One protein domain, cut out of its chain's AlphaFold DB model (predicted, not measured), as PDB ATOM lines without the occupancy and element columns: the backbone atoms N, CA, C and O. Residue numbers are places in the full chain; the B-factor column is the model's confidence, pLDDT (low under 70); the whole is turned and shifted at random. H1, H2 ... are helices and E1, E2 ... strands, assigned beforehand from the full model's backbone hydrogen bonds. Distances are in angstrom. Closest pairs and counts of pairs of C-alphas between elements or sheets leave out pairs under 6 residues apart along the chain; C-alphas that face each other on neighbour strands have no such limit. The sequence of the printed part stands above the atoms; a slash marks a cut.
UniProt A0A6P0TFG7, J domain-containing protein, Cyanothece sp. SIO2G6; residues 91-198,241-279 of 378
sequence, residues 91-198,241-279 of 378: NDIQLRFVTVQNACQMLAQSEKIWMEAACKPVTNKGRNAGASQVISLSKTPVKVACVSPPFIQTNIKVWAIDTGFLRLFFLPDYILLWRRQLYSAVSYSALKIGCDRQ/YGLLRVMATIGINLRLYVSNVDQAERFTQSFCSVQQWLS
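This is residues 91 to 198 and 241 to 279 of the 378 residues of the protein "J domain-containing protein" of Cyanothece sp. SIO2G6 (UniProt A0A6P0TFG7). Two long helices, H1 and H3, pack side by side, and each covers part of a different five-stranded sheet: H1 covers E3 and E5, H3 covers E9 and E10. At one end of the long axis E1 and E2 make a two-stranded arm with short H2 at its tip. The 147 printed residues, mixed in class, hold three named helices and eleven named strands, in the order H1 E1 H2 E2 E3 E4 E5 E6 E7 E8 E9 E10 E11 H3. Both sheets are antiparallel, E2 - E1 - E11 - E10 - E9 and E3 - E5 - E6 - E7 - E8. The whole is compact, with a radius of gyration of the C-alphas of 16.1 A, and elongated in outline, 57 by 32 by 29 A.

Start at H1, residues 91 to 108: it touches H3, residues 261 to 278, opposite ways at a shallow tilt of 19 degrees, and their closest C-alphas, of Ala 103 and Phe 267, are 4.7 A apart. E1, residues 113 to 121, bends by 60 degrees at residue 117; look for its neighbours E11, residues 253 to 258, and E2, residues 133 to 137, at N 114 and O 257, 2.9 A, and N 134 and O 120, 2.8 A. H2, residues 125 to 128, is apart from H1 and H3. E3, residues 143 to 146, has E5, residues 159 to 162, beside it, with N 145 and O 160 3.0 A apart. E4, residues 152 to 154, pairs with no named strand. E5, E6 (residues 167 to 170), E7 (residues 174 to 179) and E8 (residues 182 to 187) form a meander, three hairpins in which each strand is the antiparallel neighbour of the one before; N 168 and O 161, N 176 and O 169, and N 184 and O 177 are each 2.9 A apart. H1 is on this sheet in two layers, helix over one face, at a height of 8.3 A; its closest C-alphas with E3 are Ala 108 and Val 144, 5.0 A. E10, residues 241 to 248, has E9, residues 191 to 198, and E11 as neighbours, the latter in a hairpin; see N 194 and O 245, 3.0 A, and N 256 and O 244, 2.8 A. H3 is on that sheet, also two layers, at a height of 9.2 A, along the strands; Cys 195 of E9 and Glu 265 have their closest C-alphas, 6.0 A. In H1 and H3 every O i to N i+4 pair is within hydrogen-bond range; H2 is too short for one.

Find C-alpha 91 at (-74.916, -102.091, 197.779); from there H1 runs 25.4 A. E1 spans 22.6 A, E9 21.5 A and E10 22.1 A. H3 runs 25.9 A to C-alpha 278 at (-78.135, -103.466, 183.580).

The farthest C-alphas, of Asn 91 and Gly 126, are 57.3 A apart. Residues 199 to 240 are not printed, and C-alphas 198 and 241 are 5.2 A apart across the cut. The links printed whole are tight. Confidence is under 70 at residues 249 to 251 and 278 to 279.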
ATOM      1  N   ASN A  91     -76.365-102.143 198.007       84.56
ATOM      2  CA  ASN A  91     -74.916-102.091 197.779       84.56
ATOM      3  C   ASN A  91     -74.537-102.233 196.288       84.56
ATOM      4  O   ASN A  91     -73.726-101.471 195.765       84.56
ATOM      5  N   ASP A  92     -75.203-103.142 195.568       83.00
ATOM      6  CA  ASP A  92     -74.960-103.360 194.138       83.00
ATOM      7  C   ASP A  92     -75.282-102.116 193.294       83.00
ATOM      8  O   ASP A  92     -74.546-101.784 192.369       83.00
ATOM      9  N   ILE A  93     -76.381-101.420 193.590       83.31
ATOM     10  CA  ILE A  93     -76.788-100.210 192.861       83.31
ATOM     11  C   ILE A  93     -75.883 -99.039 193.234       83.31
ATOM     12  O   ILE A  93     -75.492 -98.260 192.364       83.31
ATOM     13  N   GLN A  94     -75.515 -98.936 194.509       86.88
ATOM     14  CA  GLN A  94     -74.592 -97.917 194.980       86.88
ATOM     15  C   GLN A  94     -73.235 -98.033 194.276       86.88
ATOM     16  O   GLN A  94     -72.716 -97.024 193.803       86.88
ATOM     17  N   LEU A  95     -72.711 -99.253 194.107       88.69
ATOM     18  CA  LEU A  95     -71.471 -99.488 193.369       88.69
ATOM     19  C   LEU A  95     -71.575 -99.025 191.904       88.69
ATOM     20  O   LEU A  95     -70.687 -98.325 191.424       88.69
ATOM     21  N   ARG A  96     -72.683 -99.335 191.206       87.81
ATOM     22  CA  ARG A  96     -72.935 -98.856 189.823       87.81
ATOM     23  C   ARG A  96     -72.903 -97.350 189.748       87.81
ATOM     24  O   ARG A  96     -72.284 -96.777 188.854       87.81
ATOM     25  N   PHE A  97     -73.628 -96.733 190.669       91.38
ATOM     26  CA  PHE A  97     -73.789 -95.300 190.681       91.38
ATOM     27  C   PHE A  97     -72.439 -94.621 190.902       91.38
ATOM     28  O   PHE A  97     -72.088 -93.738 190.127       91.38
ATOM     29  N   VAL A  98     -71.631 -95.113 191.846       93.31
ATOM     30  CA  VAL A  98     -70.257 -94.638 192.061       93.31
ATOM     31  C   VAL A  98     -69.400 -94.798 190.802       93.31
ATOM     32  O   VAL A  98     -68.695 -93.860 190.437       93.31
ATOM     33  N   THR A  99     -69.498 -95.915 190.072       93.56
ATOM     34  CA  THR A  99     -68.781 -96.088 188.794       93.56
ATOM     35  C   THR A  99     -69.167 -95.022 187.766       93.56
ATOM     36  O   THR A  99     -68.289 -94.450 187.119       93.56
ATOM     37  N   VAL A 100     -70.458 -94.697 187.637       94.12
ATOM     38  CA  VAL A 100     -70.926 -93.619 186.745       94.12
ATOM     39  C   VAL A 100     -70.434 -92.250 187.225       94.12
ATOM     40  O   VAL A 100     -69.965 -91.455 186.415       94.12
ATOM     41  N   GLN A 101     -70.489 -91.976 188.530       95.19
ATOM     42  CA  GLN A 101     -69.996 -90.719 189.102       95.19
ATOM     43  C   GLN A 101     -68.496 -90.533 188.835       95.19
ATOM     44  O   GLN A 101     -68.085 -89.465 188.385       95.19
ATOM     45  N   ASN A 102     -67.693 -91.580 189.041       96.38
ATOM     46  CA  ASN A 102     -66.259 -91.569 188.761       96.38
ATOM     47  C   ASN A 102     -65.982 -91.385 187.265       96.38
ATOM     48  O   ASN A 102     -65.089 -90.628 186.895       96.38
ATOM     49  N   ALA A 103     -66.777 -92.015 186.394       95.81
ATOM     50  CA  ALA A 103     -66.688 -91.805 184.952       95.81
ATOM     51  C   ALA A 103     -66.944 -90.335 184.583       95.81
ATOM     52  O   ALA A 103     -66.153 -89.735 183.854       95.81
ATOM     53  N   CYS A 104     -68.010 -89.727 185.112       97.06
ATOM     54  CA  CYS A 104     -68.295 -88.307 184.899       97.06
ATOM     55  C   CYS A 104     -67.188 -87.406 185.454       97.06
ATOM     56  O   CYS A 104     -66.837 -86.419 184.812       97.06
ATOM     57  N   GLN A 105     -66.618 -87.750 186.609       96.88
ATOM     58  CA  GLN A 105     -65.503 -87.017 187.199       96.88
ATOM     59  C   GLN A 105     -64.256 -87.062 186.312       96.88
ATOM     60  O   GLN A 105     -63.636 -86.025 186.100       96.88
ATOM     61  N   MET A 106     -63.911 -88.231 185.767       95.12
ATOM     62  CA  MET A 106     -62.813 -88.385 184.806       95.12
ATOM     63  C   MET A 106     -63.045 -87.533 183.556       95.12
ATOM     64  O   MET A 106     -62.169 -86.778 183.146       95.12
ATOM     65  N   LEU A 107     -64.258 -87.578 182.996       96.75
ATOM     66  CA  LEU A 107     -64.621 -86.755 181.844       96.75
ATOM     67  C   LEU A 107     -64.529 -85.250 182.157       96.75
ATOM     68  O   LEU A 107     -64.114 -84.472 181.305       96.75
ATOM     69  N   ALA A 108     -64.881 -84.837 183.376       96.75
ATOM     70  CA  ALA A 108     -64.804 -83.446 183.823       96.75
ATOM     71  C   ALA A 108     -63.373 -82.910 183.991       96.75
ATOM     72  O   ALA A 108     -63.203 -81.698 184.093       96.75
ATOM     73  N   GLN A 109     -62.360 -83.780 184.034       96.06
ATOM     74  CA  GLN A 109     -60.952 -83.372 184.094       96.06
ATOM     75  C   GLN A 109     -60.400 -82.932 182.735       96.06
ATOM     76  O   GLN A 109     -59.336 -82.319 182.699       96.06
ATOM     77  N   SER A 110     -61.094 -83.229 181.632       96.62
ATOM     78  CA  SER A 110     -60.716 -82.722 180.312       96.62
ATOM     79  C   SER A 110     -60.850 -81.201 180.273       96.62
ATOM     80  O   SER A 110     -61.882 -80.653 180.666       96.62
ATOM     81  N   GLU A 111     -59.835 -80.512 179.757       95.31
ATOM     82  CA  GLU A 111     -59.785 -79.049 179.777       95.31
ATOM     83  C   GLU A 111     -60.929 -78.434 178.964       95.31
ATOM     84  O   GLU A 111     -61.549 -77.445 179.374       95.31
ATOM     85  N   LYS A 112     -61.231 -79.026 177.801       94.94
ATOM     86  CA  LYS A 112     -62.315 -78.570 176.935       94.94
ATOM     87  C   LYS A 112     -63.122 -79.731 176.375       94.94
ATOM     88  O   LYS A 112     -62.601 -80.699 175.821       94.94
ATOM     89  N   ILE A 113     -64.438 -79.568 176.456       96.94
ATOM     90  CA  ILE A 113     -65.409 -80.417 175.779       96.94
ATOM     91  C   ILE A 113     -66.298 -79.508 174.947       96.94
ATOM     92  O   ILE A 113     -66.889 -78.561 175.463       96.94
ATOM     93  N   TRP A 114     -66.415 -79.797 173.661       95.25
ATOM     94  CA  TRP A 114     -67.289 -79.066 172.753       95.25
ATOM     95  C   TRP A 114     -68.401 -79.953 172.242       95.25
ATOM     96  O   TRP A 114     -68.244 -81.165 172.160       95.25
ATOM     97  N   MET A 115     -69.512 -79.351 171.844       94.31
ATOM     98  CA  MET A 115     -70.547 -80.057 171.103       94.31
ATOM     99  C   MET A 115     -70.430 -79.741 169.611       94.31
ATOM    100  O   MET A 115     -70.149 -78.605 169.235       94.31
ATOM    101  N   GLU A 116     -70.696 -80.722 168.754       91.12
ATOM    102  CA  GLU A 116     -70.917 -80.491 167.328       91.12
ATOM    103  C   GLU A 116     -72.172 -79.631 167.118       91.12
ATOM    104  O   GLU A 116     -73.287 -80.061 167.405       91.12
ATOM    105  N   ALA A 117     -72.000 -78.409 166.618       87.00
ATOM    106  CA  ALA A 117     -73.108 -77.529 166.253       87.00
ATOM    107  C   ALA A 117     -73.566 -77.768 164.807       87.00
ATOM    108  O   ALA A 117     -74.757 -77.710 164.513       87.00
ATOM    109  N   ALA A 118     -72.621 -78.029 163.901       81.25
ATOM    110  CA  ALA A 118     -72.903 -78.378 162.516       81.25
ATOM    111  C   ALA A 118     -71.758 -79.198 161.914       81.25
ATOM    112  O   ALA A 118     -70.596 -79.016 162.272       81.25
ATOM    113  N   CYS A 119     -72.087 -80.045 160.943       85.75
ATOM    114  CA  CYS A 119     -71.120 -80.758 160.122       85.75
ATOM    115  C   CYS A 119     -71.529 -80.619 158.655       85.75
ATOM    116  O   CYS A 119     -72.676 -80.902 158.304       85.75
ATOM    117  N   LYS A 120     -70.614 -80.149 157.800       85.38
ATOM    118  CA  LYS A 120     -70.874 -79.937 156.369       85.38
ATOM    119  C   LYS A 120     -69.849 -80.694 155.524       85.38
ATOM    120  O   LYS A 120     -68.653 -80.494 155.746       85.38
ATOM    121  N   PRO A 121     -70.271 -81.531 154.559       86.25
ATOM    122  CA  PRO A 121     -69.342 -82.153 153.627       86.25
ATOM    123  C   PRO A 121     -68.703 -81.087 152.735       86.25
ATOM    124  O   PRO A 121     -69.313 -80.060 152.430       86.25
ATOM    125  N   VAL A 122     -67.467 -81.336 152.316       85.94
ATOM    126  CA  VAL A 122     -66.699 -80.411 151.484       85.94
ATOM    127  C   VAL A 122     -66.395 -81.038 150.131       85.94
ATOM    128  O   VAL A 122     -65.787 -82.102 150.057       85.94
ATOM    129  N   THR A 123     -66.726 -80.318 149.059       81.44
ATOM    130  CA  THR A 123     -66.367 -80.706 147.686       81.44
ATOM    131  C   THR A 123     -64.921 -80.333 147.347       81.44
ATOM    132  O   THR A 123     -64.183 -81.136 146.785       81.44
ATOM    133  N   ASN A 124     -64.470 -79.127 147.720       81.12
ATOM    134  CA  ASN A 124     -63.110 -78.655 147.438       81.12
ATOM    135  C   ASN A 124     -62.201 -78.798 148.669       81.12
ATOM    136  O   ASN A 124     -62.109 -77.891 149.503       81.12
ATOM    137  N   LYS A 125     -61.517 -79.942 148.771       79.62
ATOM    138  CA  LYS A 125     -60.604 -80.252 149.884       79.62
ATOM    139  C   LYS A 125     -59.404 -79.299 149.958       79.62
ATOM    140  O   LYS A 125     -58.985 -78.948 151.057       79.62
ATOM    141  N   GLY A 126     -58.886 -78.826 148.819       74.06
ATOM    142  CA  GLY A 126     -57.727 -77.923 148.764       74.06
ATOM    143  C   GLY A 126     -57.972 -76.576 149.449       74.06
ATOM    144  O   GLY A 126     -57.074 -76.026 150.080       74.06
ATOM    145  N   ARG A 127     -59.214 -76.072 149.418       77.56
ATOM    146  CA  ARG A 127     -59.620 -74.846 150.135       77.56
ATOM    147  C   ARG A 127     -59.979 -75.051 151.613       77.56
ATOM    148  O   ARG A 127     -60.273 -74.071 152.287       77.56
ATOM    149  N   ASN A 128     -59.993 -76.293 152.094       81.19
ATOM    150  CA  ASN A 128     -60.429 -76.656 153.445       81.19
ATOM    151  C   ASN A 128     -59.391 -77.540 154.144       81.19
ATOM    152  O   ASN A 128     -59.736 -78.516 154.809       81.19
ATOM    153  N   ALA A 129     -58.108 -77.229 153.966       78.50
ATOM    154  CA  ALA A 129     -57.004 -77.925 154.621       78.50
ATOM    155  C   ALA A 129     -56.996 -79.455 154.423       78.50
ATOM    156  O   ALA A 129     -56.605 -80.206 155.320       78.50
ATOM    157  N   GLY A 130     -57.472 -79.928 153.268       75.00
ATOM    158  CA  GLY A 130     -57.564 -81.352 152.949       75.00
ATOM    159  C   GLY A 130     -58.715 -82.087 153.648       75.00
ATOM    160  O   GLY A 130     -58.834 -83.301 153.491       75.00
ATOM    161  N   ALA A 131     -59.567 -81.389 154.406       79.25
ATOM    162  CA  ALA A 131     -60.656 -81.996 155.160       79.25
ATOM    163  C   ALA A 131     -61.798 -82.465 154.244       79.25
ATOM    164  O   ALA A 131     -62.191 -81.778 153.300       79.25
ATOM    165  N   SER A 132     -62.366 -83.634 154.552       81.81
ATOM    166  CA  SER A 132     -63.580 -84.155 153.904       81.81
ATOM    167  C   SER A 132     -64.857 -83.462 154.386       81.81
ATOM    168  O   SER A 132     -65.868 -83.459 153.684       81.81
ATOM    169  N   GLN A 133     -64.811 -82.870 155.578       85.75
ATOM    170  CA  GLN A 133     -65.931 -82.207 156.228       85.75
ATOM    171  C   GLN A 133     -65.439 -81.032 157.076       85.75
ATOM    172  O   GLN A 133     -64.362 -81.094 157.670       85.75
ATOM    173  N   VAL A 134     -66.249 -79.980 157.151       86.19
ATOM    174  CA  VAL A 134     -66.054 -78.853 158.067       86.19
ATOM    175  C   VAL A 134     -66.979 -79.046 159.257       86.19
ATOM    176  O   VAL A 134     -68.200 -79.134 159.104       86.19
ATOM    177  N   ILE A 135     -66.378 -79.107 160.441       87.12
ATOM    178  CA  ILE A 135     -67.070 -79.284 161.715       87.12
ATOM    179  C   ILE A 135     -67.092 -77.935 162.421       87.12
ATOM    180  O   ILE A 135     -66.051 -77.324 162.649       87.12
ATOM    181  N   SER A 136     -68.285 -77.463 162.764       86.25
ATOM    182  CA  SER A 136     -68.470 -76.282 163.601       86.25
ATOM    183  C   SER A 136     -68.743 -76.732 165.029       86.25
ATOM    184  O   SER A 136     -69.741 -77.405 165.289       86.25
ATOM    185  N   LEU A 137     -67.855 -76.359 165.946       89.56
ATOM    186  CA  LEU A 137     -67.997 -76.626 167.375       89.56
ATOM    187  C   LEU A 137     -68.868 -75.555 168.050       89.56
ATOM    188  O   LEU A 137     -69.000 -74.431 167.561       89.56
ATOM    189  N   SER A 138     -69.481 -75.906 169.177       88.25
ATOM    190  CA  SER A 138     -70.289 -74.992 169.979       88.25
ATOM    191  C   SER A 138     -69.457 -73.818 170.504       88.25
ATOM    192  O   SER A 138     -68.316 -73.989 170.927       88.25
ATOM    193  N   LYS A 139     -70.049 -72.613 170.527       85.50
ATOM    194  CA  LYS A 139     -69.383 -71.405 171.054       85.50
ATOM    195  C   LYS A 139     -69.041 -71.532 172.538       85.50
ATOM    196  O   LYS A 139     -67.996 -71.073 172.979       85.50
ATOM    197  N   THR A 140     -69.943 -72.137 173.305       88.94
ATOM    198  CA  THR A 140     -69.739 -72.429 174.723       88.94
ATOM    199  C   THR A 140     -69.319 -73.886 174.890       88.94
ATOM    200  O   THR A 140     -69.947 -74.759 174.273       88.94
ATOM    201  N   PRO A 141     -68.300 -74.175 175.717       93.19
ATOM    202  CA  PRO A 141     -67.935 -75.546 176.031       93.19
ATOM    203  C   PRO A 141     -69.045 -76.220 176.844       93.19
ATOM    204  O   PRO A 141     -69.762 -75.576 177.617       93.19
ATOM    205  N   VAL A 142     -69.168 -77.527 176.656       96.19
ATOM    206  CA  VAL A 142     -70.011 -78.406 177.460       96.19
ATOM    207  C   VAL A 142     -69.405 -78.513 178.851       96.19
ATOM    208  O   VAL A 142     -68.196 -78.690 178.998       96.19
ATOM    209  N   LYS A 143     -70.244 -78.398 179.877       96.50
ATOM    210  CA  LYS A 143     -69.802 -78.465 181.273       96.50
ATOM    211  C   LYS A 143     -70.159 -79.819 181.857       96.50
ATOM    212  O   LYS A 143     -71.315 -80.229 181.780       96.50
ATOM    213  N   VAL A 144     -69.187 -80.478 182.475       97.69
ATOM    214  CA  VAL A 144     -69.410 -81.703 183.243       97.69
ATOM    215  C   VAL A 144     -69.113 -81.395 184.699       97.69
ATOM    216  O   VAL A 144     -68.005 -80.984 185.027       97.69
ATOM    217  N   ALA A 145     -70.117 -81.501 185.565       97.00
ATOM    218  CA  ALA A 145     -69.980 -81.082 186.957       97.00
ATOM    219  C   ALA A 145     -70.942 -81.826 187.884       97.00
ATOM    220  O   ALA A 145     -72.012 -82.269 187.470       97.00
ATOM    221  N   CYS A 146     -70.574 -81.912 189.162       97.00
ATOM    222  CA  CYS A 146     -71.468 -82.364 190.220       97.00
ATOM    223  C   CYS A 146     -72.397 -81.209 190.625       97.00
ATOM    224  O   CYS A 146     -71.976 -80.291 191.326       97.00
ATOM    225  N   VAL A 147     -73.650 -81.237 190.165       96.12
ATOM    226  CA  VAL A 147     -74.636 -80.165 190.363       96.12
ATOM    227  C   VAL A 147     -76.028 -80.733 190.629       96.12
ATOM    228  O   VAL A 147     -76.429 -81.742 190.050       96.12
ATOM    229  N   SER A 148     -76.793 -80.055 191.482       93.88
ATOM    230  CA  SER A 148     -78.176 -80.445 191.769       93.88
ATOM    231  C   SER A 148     -79.101 -80.133 190.584       93.88
ATOM    232  O   SER A 148     -78.988 -79.050 189.995       93.88
ATOM    233  N   PRO A 149     -80.047 -81.026 190.238       95.56
ATOM    234  CA  PRO A 149     -81.021 -80.731 189.197       95.56
ATOM    235  C   PRO A 149     -81.956 -79.578 189.617       95.56
ATOM    236  O   PRO A 149     -82.414 -79.539 190.759       95.56
ATOM    237  N   PRO A 150     -82.276 -78.619 188.726       94.25
ATOM    238  CA  PRO A 150     -83.222 -77.541 189.023       94.25
ATOM    239  C   PRO A 150     -84.556 -78.046 189.595       94.25
ATOM    240  O   PRO A 150     -85.124 -78.997 189.075       94.25
ATOM    241  N   PHE A 151     -85.097 -77.399 190.630       92.06
ATOM    242  CA  PHE A 151     -86.366 -77.792 191.283       92.06
ATOM    243  C   PHE A 151     -86.371 -79.190 191.925       92.06
ATOM    244  O   PHE A 151     -87.415 -79.632 192.409       92.06
ATOM    245  N   ILE A 152     -85.219 -79.860 191.997       92.81
ATOM    246  CA  ILE A 152     -85.075 -81.169 192.623       92.81
ATOM    247  C   ILE A 152     -83.982 -81.100 193.688       92.81
ATOM    248  O   ILE A 152     -82.851 -80.698 193.426       92.81
ATOM    249  N   GLN A 153     -84.311 -81.529 194.901       92.81
ATOM    250  CA  GLN A 153     -83.344 -81.725 195.973       92.81
ATOM    251  C   GLN A 153     -83.093 -83.219 196.151       92.81
ATOM    252  O   GLN A 153     -84.040 -83.986 196.299       92.81
ATOM    253  N   THR A 154     -81.831 -83.633 196.165       93.44
ATOM    254  CA  THR A 154     -81.442 -85.037 196.346       93.44
ATOM    255  C   THR A 154     -80.517 -85.200 197.547       93.44
ATOM    256  O   THR A 154     -79.724 -84.312 197.849       93.44
ATOM    257  N   ASN A 155     -80.581 -86.350 198.222       94.12
ATOM    258  CA  ASN A 155     -79.618 -86.739 199.267       94.12
ATOM    259  C   ASN A 155     -78.288 -87.277 198.700       94.12
ATOM    260  O   ASN A 155     -77.348 -87.530 199.448       94.12
ATOM    261  N   ILE A 156     -78.220 -87.478 197.386       93.19
ATOM    262  CA  ILE A 156     -77.056 -87.990 196.662       93.19
ATOM    263  C   ILE A 156     -76.410 -86.894 195.811       93.19
ATOM    264  O   ILE A 156     -77.081 -85.962 195.365       93.19
ATOM    265  N   LYS A 157     -75.104 -87.038 195.552       94.94
ATOM    266  CA  LYS A 157     -74.350 -86.183 194.626       94.94
ATOM    267  C   LYS A 157     -74.682 -86.560 193.182       94.94
ATOM    268  O   LYS A 157     -74.458 -87.698 192.781       94.94
ATOM    269  N   VAL A 158     -75.200 -85.620 192.401       96.56
ATOM    270  CA  VAL A 158     -75.615 -85.865 191.014       96.56
ATOM    271  C   VAL A 158     -74.607 -85.224 190.069       96.56
ATOM    272  O   VAL A 158     -74.334 -84.030 190.162       96.56
ATOM    273  N   TRP A 159     -74.051 -86.019 189.157       97.81
ATOM    274  CA  TRP A 159     -73.238 -85.497 188.061       97.81
ATOM    275  C   TRP A 159     -74.122 -85.130 186.878       97.81
ATOM    276  O   TRP A 159     -75.123 -85.800 186.612       97.81
ATOM    277  N   ALA A 160     -73.746 -84.070 186.169       97.50
ATOM    278  CA  ALA A 160     -74.461 -83.604 184.999       97.50
ATOM    279  C   ALA A 160     -73.533 -83.266 183.833       97.50
ATOM    280  O   ALA A 160     -72.438 -82.748 184.043       97.50
ATOM    281  N   ILE A 161     -74.018 -83.509 182.614       96.75
ATOM    282  CA  ILE A 161     -73.446 -82.992 181.365       96.75
ATOM    283  C   ILE A 161     -74.386 -81.897 180.850       96.75
ATOM    284  O   ILE A 161     -75.528 -82.182 180.482       96.75
ATOM    285  N   ASP A 162     -73.920 -80.649 180.840       95.75
ATOM    286  CA  ASP A 162     -74.660 -79.465 180.395       95.75
ATOM    287  C   ASP A 162     -74.155 -78.988 179.031       95.75
ATOM    288  O   ASP A 162     -73.051 -78.450 178.916       95.75
ATOM    289  N   THR A 163     -74.984 -79.158 177.999       90.50
ATOM    290  CA  THR A 163     -74.697 -78.683 176.636       90.50
ATOM    291  C   THR A 163     -75.179 -77.251 176.378       90.50
ATOM    292  O   THR A 163     -75.019 -76.732 175.275       90.50
ATOM    293  N   GLY A 164     -75.803 -76.605 177.367       87.94
ATOM    294  CA  GLY A 164     -76.389 -75.266 177.289       87.94
ATOM    295  C   GLY A 164     -77.882 -75.251 176.940       87.94
ATOM    296  O   GLY A 164     -78.611 -74.388 177.423       87.94
ATOM    297  N   PHE A 165     -78.373 -76.215 176.153       85.94
ATOM    298  CA  PHE A 165     -79.807 -76.359 175.829       85.94
ATOM    299  C   PHE A 165     -80.431 -77.645 176.383       85.94
ATOM    300  O   PHE A 165     -81.658 -77.729 176.483       85.94
ATOM    301  N   LEU A 166     -79.603 -78.634 176.719       90.44
ATOM    302  CA  LEU A 166     -79.996 -79.904 177.310       90.44
ATOM    303  C   LEU A 166     -79.016 -80.240 178.436       90.44
ATOM    304  O   LEU A 166     -77.801 -80.175 178.249       90.44
ATOM    305  N   ARG A 167     -79.543 -80.625 179.598       94.56
ATOM    306  CA  ARG A 167     -78.734 -81.166 180.695       94.56
ATOM    307  C   ARG A 167     -79.114 -82.605 180.958       94.56
ATOM    308  O   ARG A 167     -80.300 -82.901 181.092       94.56
ATOM    309  N   LEU A 168     -78.111 -83.466 181.033       95.62
ATOM    310  CA  LEU A 168     -78.254 -84.865 181.409       95.62
ATOM    311  C   LEU A 168     -77.785 -84.990 182.849       95.62
ATOM    312  O   LEU A 168     -76.610 -84.760 183.104       95.62
ATOM    313  N   PHE A 169     -78.677 -85.337 183.766       96.62
ATOM    314  CA  PHE A 169     -78.369 -85.615 185.164       96.62
ATOM    315  C   PHE A 169     -78.360 -87.125 185.377       96.62
ATOM    316  O   PHE A 169     -79.348 -87.792 185.073       96.62
ATOM    317  N   PHE A 170     -77.267 -87.663 185.905       94.88
ATOM    318  CA  PHE A 170     -77.108 -89.096 186.147       94.88
ATOM    319  C   PHE A 170     -77.562 -89.427 187.573       94.88
ATOM    320  O   PHE A 170     -76.902 -89.030 188.532       94.88
ATOM    321  N   LEU A 171     -78.692 -90.129 187.715       93.25
ATOM    322  CA  LEU A 171     -79.206 -90.646 188.991       93.25
ATOM    323  C   LEU A 171     -79.020 -92.175 189.045       93.25
ATOM    324  O   LEU A 171     -78.677 -92.767 188.024       93.25
ATOM    325  N   PRO A 172     -79.193 -92.848 190.195       90.12
ATOM    326  CA  PRO A 172     -78.882 -94.275 190.330       90.12
ATOM    327  C   PRO A 172     -79.691 -95.210 189.420       90.12
ATOM    328  O   PRO A 172     -79.249 -96.317 189.126       90.12
ATOM    329  N   ASP A 173     -80.874 -94.791 188.981       84.62
ATOM    330  CA  ASP A 173     -81.818 -95.594 188.204       84.62
ATOM    331  C   ASP A 173     -82.108 -95.027 186.805       84.62
ATOM    332  O   ASP A 173     -82.145 -95.784 185.831       84.62
ATOM    333  N   TYR A 174     -82.274 -93.709 186.690       87.88
ATOM    334  CA  TYR A 174     -82.551 -93.016 185.433       87.88
ATOM    335  C   TYR A 174     -81.598 -91.850 185.188       87.88
ATOM    336  O   TYR A 174     -80.967 -91.302 186.090       87.88
ATOM    337  N   ILE A 175     -81.541 -91.434 183.929       91.31
ATOM    338  CA  ILE A 175     -80.893 -90.202 183.510       91.31
ATOM    339  C   ILE A 175     -81.999 -89.177 183.284       91.31
ATOM    340  O   ILE A 175     -82.833 -89.346 182.389       91.31
ATOM    341  N   LEU A 176     -82.029 -88.135 184.114       93.00
ATOM    342  CA  LEU A 176     -82.972 -87.034 183.950       93.00
ATOM    343  C   LEU A 176     -82.461 -86.074 182.880       93.00
ATOM    344  O   LEU A 176     -81.319 -85.624 182.902       93.00
ATOM    345  N   LEU A 177     -83.340 -85.738 181.951       92.81
ATOM    346  CA  LEU A 177     -83.117 -84.786 180.883       92.81
ATOM    347  C   LEU A 177     -83.844 -83.498 181.224       92.81
ATOM    348  O   LEU A 177     -85.049 -83.521 181.457       92.81
ATOM    349  N   TRP A 178     -83.128 -82.382 181.212       93.38
ATOM    350  CA  TRP A 178     -83.697 -81.065 181.462       93.38
ATOM    351  C   TRP A 178     -83.550 -80.175 180.238       93.38
ATOM    352  O   TRP A 178     -82.432 -79.863 179.814       93.38
ATOM    353  N   ARG A 179     -84.686 -79.736 179.689       89.94
ATOM    354  CA  ARG A 179     -84.745 -78.852 178.520       89.94
ATOM    355  C   ARG A 179     -85.903 -77.879 178.670       89.94
ATOM    356  O   ARG A 179     -87.040 -78.297 178.828       89.94
ATOM    357  N   ARG A 180     -85.626 -76.574 178.571       87.94
ATOM    358  CA  ARG A 180     -86.648 -75.501 178.593       87.94
ATOM    359  C   ARG A 180     -87.667 -75.647 179.738       87.94
ATOM    360  O   ARG A 180     -88.862 -75.518 179.510       87.94
ATOM    361  N   GLN A 181     -87.180 -75.879 180.957       87.38
ATOM    362  CA  GLN A 181     -88.009 -76.051 182.160       87.38
ATOM    363  C   GLN A 181     -88.834 -77.349 182.221       87.38
ATOM    364  O   GLN A 181     -89.703 -77.474 183.074       87.38
ATOM    365  N   LEU A 182     -88.545 -78.322 181.354       90.06
ATOM    366  CA  LEU A 182     -89.234 -79.606 181.309       90.06
ATOM    367  C   LEU A 182     -88.263 -80.747 181.617       90.06
ATOM    368  O   LEU A 182     -87.181 -80.827 181.020       90.06
ATOM    369  N   TYR A 183     -88.674 -81.639 182.516       92.25
ATOM    370  CA  TYR A 183     -87.995 -82.898 182.785       92.25
ATOM    371  C   TYR A 183     -88.512 -84.038 181.910       92.25
ATOM    372  O   TYR A 183     -89.700 -84.157 181.610       92.25
ATOM    373  N   SER A 184     -87.601 -84.925 181.538       89.06
ATOM    374  CA  SER A 184     -87.881 -86.256 180.995       89.06
ATOM    375  C   SER A 184     -86.893 -87.253 181.599       89.06
ATOM    376  O   SER A 184     -85.867 -86.841 182.134       89.06
ATOM    377  N   ALA A 185     -87.169 -88.554 181.528       87.75
ATOM    378  CA  ALA A 185     -86.231 -89.586 181.968       87.75
ATOM    379  C   ALA A 185     -85.937 -90.576 180.857       87.75
ATOM    380  O   ALA A 185     -86.811 -90.932 180.068       87.75
ATOM    381  N   VAL A 186     -84.700 -91.057 180.857       85.69
ATOM    382  CA  VAL A 186     -84.237 -92.141 180.001       85.69
ATOM    383  C   VAL A 186     -83.536 -93.170 180.879       85.69
ATOM    384  O   VAL A 186     -82.792 -92.815 181.792       85.69
ATOM    385  N   SER A 187     -83.803 -94.455 180.648       84.75
ATOM    386  CA  SER A 187     -83.077 -95.521 181.339       84.75
ATOM    387  C   SER A 187     -81.646 -95.607 180.818       84.75
ATOM    388  O   SER A 187     -81.384 -95.370 179.639       84.75
ATOM    389  N   TYR A 188     -80.716 -96.043 181.665       85.62
ATOM    390  CA  TYR A 188     -79.335 -96.298 181.243       85.62
ATOM    391  C   TYR A 188     -79.244 -97.264 180.055       85.62
ATOM    392  O   TYR A 188     -78.414 -97.069 179.176       85.62
ATOM    393  N   SER A 189     -80.119 -98.270 179.979       83.19
ATOM    394  CA  SER A 189     -80.160 -99.232 178.867       83.19
ATOM    395  C   SER A 189     -80.577 -98.623 177.522       83.19
ATOM    396  O   SER A 189     -80.227 -99.160 176.475       83.19
ATOM    397  N   ALA A 190     -81.311 -97.508 177.529       83.31
ATOM    398  CA  ALA A 190     -81.772 -96.841 176.315       83.31
ATOM    399  C   ALA A 190     -80.761 -95.817 175.764       83.31
ATOM    400  O   ALA A 190     -80.929 -95.344 174.636       83.31
ATOM    401  N   LEU A 191     -79.720 -95.476 176.534       87.25
ATOM    402  CA  LEU A 191     -78.698 -94.505 176.152       87.25
ATOM    403  C   LEU A 191     -77.460 -95.209 175.584       87.25
ATOM    404  O   LEU A 191     -76.651 -95.740 176.324       87.25
ATOM    405  N   LYS A 192     -77.258 -95.198 174.273       90.19
ATOM    406  CA  LYS A 192     -76.035 -95.710 173.647       90.19
ATOM    407  C   LYS A 192     -74.920 -94.676 173.756       90.19
ATOM    408  O   LYS A 192     -75.076 -93.550 173.284       90.19
ATOM    409  N   ILE A 193     -73.792 -95.077 174.333       93.00
ATOM    410  CA  ILE A 193     -72.575 -94.265 174.378       93.00
ATOM    411  C   ILE A 193     -71.481 -94.971 173.580       93.00
ATOM    412  O   ILE A 193     -71.322 -96.185 173.677       93.00
ATOM    413  N   GLY A 194     -70.752 -94.214 172.768       95.06
ATOM    414  CA  GLY A 194     -69.581 -94.702 172.046       95.06
ATOM    415  C   GLY A 194     -68.531 -93.611 171.915       95.06
ATOM    416  O   GLY A 194     -68.863 -92.428 171.961       95.06
ATOM    417  N   CYS A 195     -67.277 -94.004 171.725       96.50
ATOM    418  CA  CYS A 195     -66.169 -93.080 171.533       96.50
ATOM    419  C   CYS A 195     -65.332 -93.513 170.336       96.50
ATOM    420  O   CYS A 195     -64.916 -94.665 170.269       96.50
ATOM    421  N   ASP A 196     -65.073 -92.572 169.430       95.88
ATOM    422  CA  ASP A 196     -64.111 -92.735 168.342       95.88
ATOM    423  C   ASP A 196     -62.997 -91.701 168.476       95.88
ATOM    424  O   ASP A 196     -63.189 -90.622 169.037       95.88
ATOM    425  N   ARG A 197     -61.841 -91.980 167.881       95.75
ATOM    426  CA  ARG A 197     -60.778 -90.984 167.727       95.75
ATOM    427  C   ARG A 197     -61.004 -90.210 166.439       95.75
ATOM    428  O   ARG A 197     -61.069 -90.807 165.367       95.75
ATOM    429  N   GLN A 198     -61.071 -88.889 166.526       93.06
ATOM    430  CA  GLN A 198     -61.289 -88.035 165.366       93.06
ATOM    431  C   GLN A 198     -60.218 -86.956 165.266       93.06
ATOM    432  O   GLN A 198     -59.947 -86.237 166.223       93.06
ATOM    433  N   TYR A 241     -59.034 -85.576 168.809       96.12
ATOM    434  CA  TYR A 241     -60.130 -85.459 169.758       96.12
ATOM    435  C   TYR A 241     -60.783 -86.818 170.005       96.12
ATOM    436  O   TYR A 241     -60.866 -87.651 169.098       96.12
ATOM    437  N   GLY A 242     -61.297 -87.019 171.219       96.94
ATOM    438  CA  GLY A 242     -62.243 -88.092 171.512       96.94
ATOM    439  C   GLY A 242     -63.646 -87.658 171.094       96.94
ATOM    440  O   GLY A 242     -64.223 -86.768 171.717       96.94
ATOM    441  N   LEU A 243     -64.193 -88.255 170.034       96.81
ATOM    442  CA  LEU A 243     -65.585 -88.073 169.635       96.81
ATOM    443  C   LEU A 243     -66.469 -88.977 170.497       96.81
ATOM    444  O   LEU A 243     -66.720 -90.131 170.151       96.81
ATOM    445  N   LEU A 244     -66.989 -88.422 171.583       97.25
ATOM    446  CA  LEU A 244     -67.973 -89.062 172.439       97.25
ATOM    447  C   LEU A 244     -69.381 -88.866 171.855       97.25
ATOM    448  O   LEU A 244     -69.916 -87.757 171.812       97.25
ATOM    449  N   ARG A 245     -70.005 -89.955 171.409       95.88
ATOM    450  CA  ARG A 245     -71.388 -89.988 170.924       95.88
ATOM    451  C   ARG A 245     -72.310 -90.468 172.030       95.88
ATOM    452  O   ARG A 245     -72.138 -91.574 172.529       95.88
ATOM    453  N   VAL A 246     -73.313 -89.664 172.361       93.44
ATOM    454  CA  VAL A 246     -74.366 -90.000 173.321       93.44
ATOM    455  C   VAL A 246     -75.698 -89.978 172.586       93.44
ATOM    456  O   VAL A 246     -76.185 -88.923 172.181       93.44
ATOM    457  N   MET A 247     -76.275 -91.156 172.384       88.94
ATOM    458  CA  MET A 247     -77.472 -91.356 171.574       88.94
ATOM    459  C   MET A 247     -78.554 -92.033 172.406       88.94
ATOM    460  O   MET A 247     -78.281 -93.010 173.089       88.94
ATOM    461  N   ALA A 248     -79.796 -91.576 172.320       81.38
ATOM    462  CA  ALA A 248     -80.942 -92.316 172.850       81.38
ATOM    463  C   ALA A 248     -81.864 -92.735 171.707       81.38
ATOM    464  O   ALA A 248     -81.789 -92.198 170.603       81.38
ATOM    465  N   THR A 249     -82.772 -93.677 171.972       62.28
ATOM    466  CA  THR A 249     -83.767 -94.122 170.982       62.28
ATOM    467  C   THR A 249     -84.642 -92.974 170.458       62.28
ATOM    468  O   THR A 249     -85.169 -93.080 169.355       62.28
ATOM    469  N   ILE A 250     -84.804 -91.881 171.217       56.12
ATOM    470  CA  ILE A 250     -85.632 -90.726 170.842       56.12
ATOM    471  C   ILE A 250     -84.923 -89.427 171.251       56.12
ATOM    472  O   ILE A 250     -84.474 -89.297 172.389       56.12
ATOM    473  N   GLY A 251     -84.842 -88.462 170.328       63.62
ATOM    474  CA  GLY A 251     -84.584 -87.041 170.614       63.62
ATOM    475  C   GLY A 251     -83.184 -86.653 171.110       63.62
ATOM    476  O   GLY A 251     -82.931 -85.467 171.315       63.62
ATOM    477  N   ILE A 252     -82.265 -87.608 171.298       80.31
ATOM    478  CA  ILE A 252     -80.899 -87.338 171.771       80.31
ATOM    479  C   ILE A 252     -79.893 -87.935 170.798       80.31
ATOM    480  O   ILE A 252     -79.798 -89.152 170.649       80.31
ATOM    481  N   ASN A 253     -79.115 -87.060 170.176       87.44
ATOM    482  CA  ASN A 253     -77.920 -87.401 169.420       87.44
ATOM    483  C   ASN A 253     -76.884 -86.307 169.683       87.44
ATOM    484  O   ASN A 253     -76.837 -85.295 168.985       87.44
ATOM    485  N   LEU A 254     -76.126 -86.468 170.763       91.38
ATOM    486  CA  LEU A 254     -75.065 -85.545 171.134       91.38
ATOM    487  C   LEU A 254     -73.739 -86.086 170.618       91.38
ATOM    488  O   LEU A 254     -73.383 -87.237 170.869       91.38
ATOM    489  N   ARG A 255     -72.996 -85.229 169.927       94.94
ATOM    490  CA  ARG A 255     -71.635 -85.499 169.474       94.94
ATOM    491  C   ARG A 255     -70.715 -84.523 170.182       94.94
ATOM    492  O   ARG A 255     -70.786 -83.321 169.929       94.94
ATOM    493  N   LEU A 256     -69.933 -85.038 171.120       96.50
ATOM    494  CA  LEU A 256     -69.062 -84.258 171.981       96.50
ATOM    495  C   LEU A 256     -67.607 -84.501 171.588       96.50
ATOM    496  O   LEU A 256     -67.176 -85.644 171.486       96.50
ATOM    497  N   TYR A 257     -66.858 -83.429 171.376       96.50
ATOM    498  CA  TYR A 257     -65.427 -83.459 171.110       96.50
ATOM    499  C   TYR A 257     -64.686 -83.156 172.404       96.50
ATOM    500  O   TYR A 257     -64.737 -82.032 172.901       96.50
ATOM    501  N   VAL A 258     -64.034 -84.173 172.958       97.56
ATOM    502  CA  VAL A 258     -63.285 -84.119 174.217       97.56
ATOM    503  C   VAL A 258     -61.802 -83.978 173.895       97.56
ATOM    504  O   VAL A 258     -61.272 -84.789 173.130       97.56
ATOM    505  N   SER A 259     -61.144 -82.950 174.438       96.44
ATOM    506  CA  SER A 259     -59.725 -82.666 174.179       96.44
ATOM    507  C   SER A 259     -58.805 -83.817 174.583       96.44
ATOM    508  O   SER A 259     -57.975 -84.252 173.783       96.44
ATOM    509  N   ASN A 260     -59.023 -84.381 175.770       96.94
ATOM    510  CA  ASN A 260     -58.329 -85.576 176.227       96.94
ATOM    511  C   ASN A 260     -59.041 -86.861 175.757       96.94
ATOM    512  O   ASN A 260     -60.112 -87.229 176.250       96.94
ATOM    513  N   VAL A 261     -58.419 -87.554 174.800       96.69
ATOM    514  CA  VAL A 261     -58.936 -88.799 174.204       96.69
ATOM    515  C   VAL A 261     -59.053 -89.915 175.244       96.69
ATOM    516  O   VAL A 261     -60.067 -90.612 175.281       96.69
ATOM    517  N   ASP A 262     -58.056 -90.056 176.118       96.31
ATOM    518  CA  ASP A 262     -58.006 -91.142 177.099       96.31
ATOM    519  C   ASP A 262     -59.148 -91.016 178.116       96.31
ATOM    520  O   ASP A 262     -59.767 -92.014 178.489       96.31
ATOM    521  N   GLN A 263     -59.488 -89.790 178.528       96.62
ATOM    522  CA  GLN A 263     -60.620 -89.545 179.429       96.62
ATOM    523  C   GLN A 263     -61.964 -89.891 178.772       96.62
ATOM    524  O   GLN A 263     -62.833 -90.490 179.411       96.62
ATOM    525  N   ALA A 264     -62.136 -89.574 177.484       96.56
ATOM    526  CA  ALA A 264     -63.342 -89.927 176.729       96.56
ATOM    527  C   ALA A 264     -63.512 -91.450 176.571       96.56
ATOM    528  O   ALA A 264     -64.619 -91.983 176.730       96.56
ATOM    529  N   GLU A 265     -62.417 -92.161 176.297       96.19
ATOM    530  CA  GLU A 265     -62.398 -93.621 176.191       96.19
ATOM    531  C   GLU A 265     -62.697 -94.283 177.539       96.19
ATOM    532  O   GLU A 265     -63.582 -95.137 177.616       96.19
ATOM    533  N   ARG A 266     -62.045 -93.841 178.624       96.00
ATOM    534  CA  ARG A 266     -62.289 -94.353 179.985       96.00
ATOM    535  C   ARG A 266     -63.720 -94.117 180.449       96.00
ATOM    536  O   ARG A 266     -64.323 -95.016 181.041       96.00
ATOM    537  N   PHE A 267     -64.282 -92.941 180.161       96.44
ATOM    538  CA  PHE A 267     -65.692 -92.647 180.425       96.44
ATOM    539  C   PHE A 267     -66.601 -93.648 179.707       96.44
ATOM    540  O   PHE A 267     -67.481 -94.245 180.328       96.44
ATOM    541  N   THR A 268     -66.352 -93.872 178.417       96.12
ATOM    542  CA  THR A 268     -67.160 -94.767 177.581       96.12
ATOM    543  C   THR A 268     -67.074 -96.209 178.072       96.12
ATOM    544  O   THR A 268     -68.105 -96.844 178.268       96.12
ATOM    545  N   GLN A 269     -65.870 -96.711 178.354       94.94
ATOM    546  CA  GLN A 269     -65.658 -98.059 178.892       94.94
ATOM    547  C   GLN A 269     -66.372 -98.248 180.237       94.94
ATOM    548  O   GLN A 269     -67.114 -99.215 180.418       94.94
ATOM    549  N   SER A 270     -66.206 -97.291 181.156       94.00
ATOM    550  CA  SER A 270     -66.841 -97.332 182.477       94.00
ATOM    551  C   SER A 270     -68.364 -97.330 182.354       94.00
ATOM    552  O   SER A 270     -69.037 -98.153 182.973       94.00
ATOM    553  N   PHE A 271     -68.921 -96.469 181.499       92.31
ATOM    554  CA  PHE A 271     -70.361 -96.404 181.274       92.31
ATOM    555  C   PHE A 271     -70.905 -97.691 180.638       92.31
ATOM    556  O   PHE A 271     -71.881 -98.256 181.134       92.31
ATOM    557  N   CYS A 272     -70.251 -98.208 179.594       91.00
ATOM    558  CA  CYS A 272     -70.650 -99.453 178.941       91.00
ATOM    559  C   CYS A 272     -70.599-100.653 179.898       91.00
ATOM    560  O   CYS A 272     -71.492-101.498 179.841       91.00
ATOM    561  N   SER A 273     -69.628-100.708 180.819       90.25
ATOM    562  CA  SER A 273     -69.564-101.765 181.841       90.25
ATOM    563  C   SER A 273     -70.796-101.760 182.761       90.25
ATOM    564  O   SER A 273     -71.376-102.808 183.050       90.25
ATOM    565  N   VAL A 274     -71.275-100.570 183.145       87.12
ATOM    566  CA  VAL A 274     -72.495-100.411 183.947       87.12
ATOM    567  C   VAL A 274     -73.730-100.813 183.139       87.12
ATOM    568  O   VAL A 274     -74.613-101.487 183.670       87.12
ATOM    569  N   GLN A 275     -73.790-100.464 181.850       83.88
ATOM    570  CA  GLN A 275     -74.898-100.859 180.976       83.88
ATOM    571  C   GLN A 275     -74.983-102.370 180.770       83.88
ATOM    572  O   GLN A 275     -76.075-102.925 180.858       83.88
ATOM    573  N   GLN A 276     -73.854-103.044 180.545       80.56
ATOM    574  CA  GLN A 276     -73.805-104.504 180.421       80.56
ATOM    575  C   GLN A 276     -74.357-105.191 181.674       80.56
ATOM    576  O   GLN A 276     -75.048-106.201 181.575       80.56
ATOM    577  N   TRP A 277     -74.121-104.610 182.851       71.06
ATOM    578  CA  TRP A 277     -74.663-105.119 184.109       71.06
ATOM    579  C   TRP A 277     -76.154-104.790 184.338       71.06
ATOM    580  O   TRP A 277     -76.793-105.362 185.227       71.06
ATOM    581  N   LEU A 278     -76.718-103.859 183.563       65.25
ATOM    582  CA  LEU A 278     -78.135-103.466 183.580       65.25
ATOM    583  C   LEU A 278     -78.963-104.151 182.487       65.25
ATOM    584  O   LEU A 278     -80.190-104.182 182.597       65.25
ATOM    585  N   SER A 279     -78.324-104.698 181.450       59.28
ATOM    586  CA  SER A 279     -78.988-105.577 180.492       59.28
ATOM    587  C   SER A 279     -79.617-106.749 181.251       59.28
ATOM    588  O   SER A 279     -78.932-107.364 182.075       59.28
TER     589      SER A 279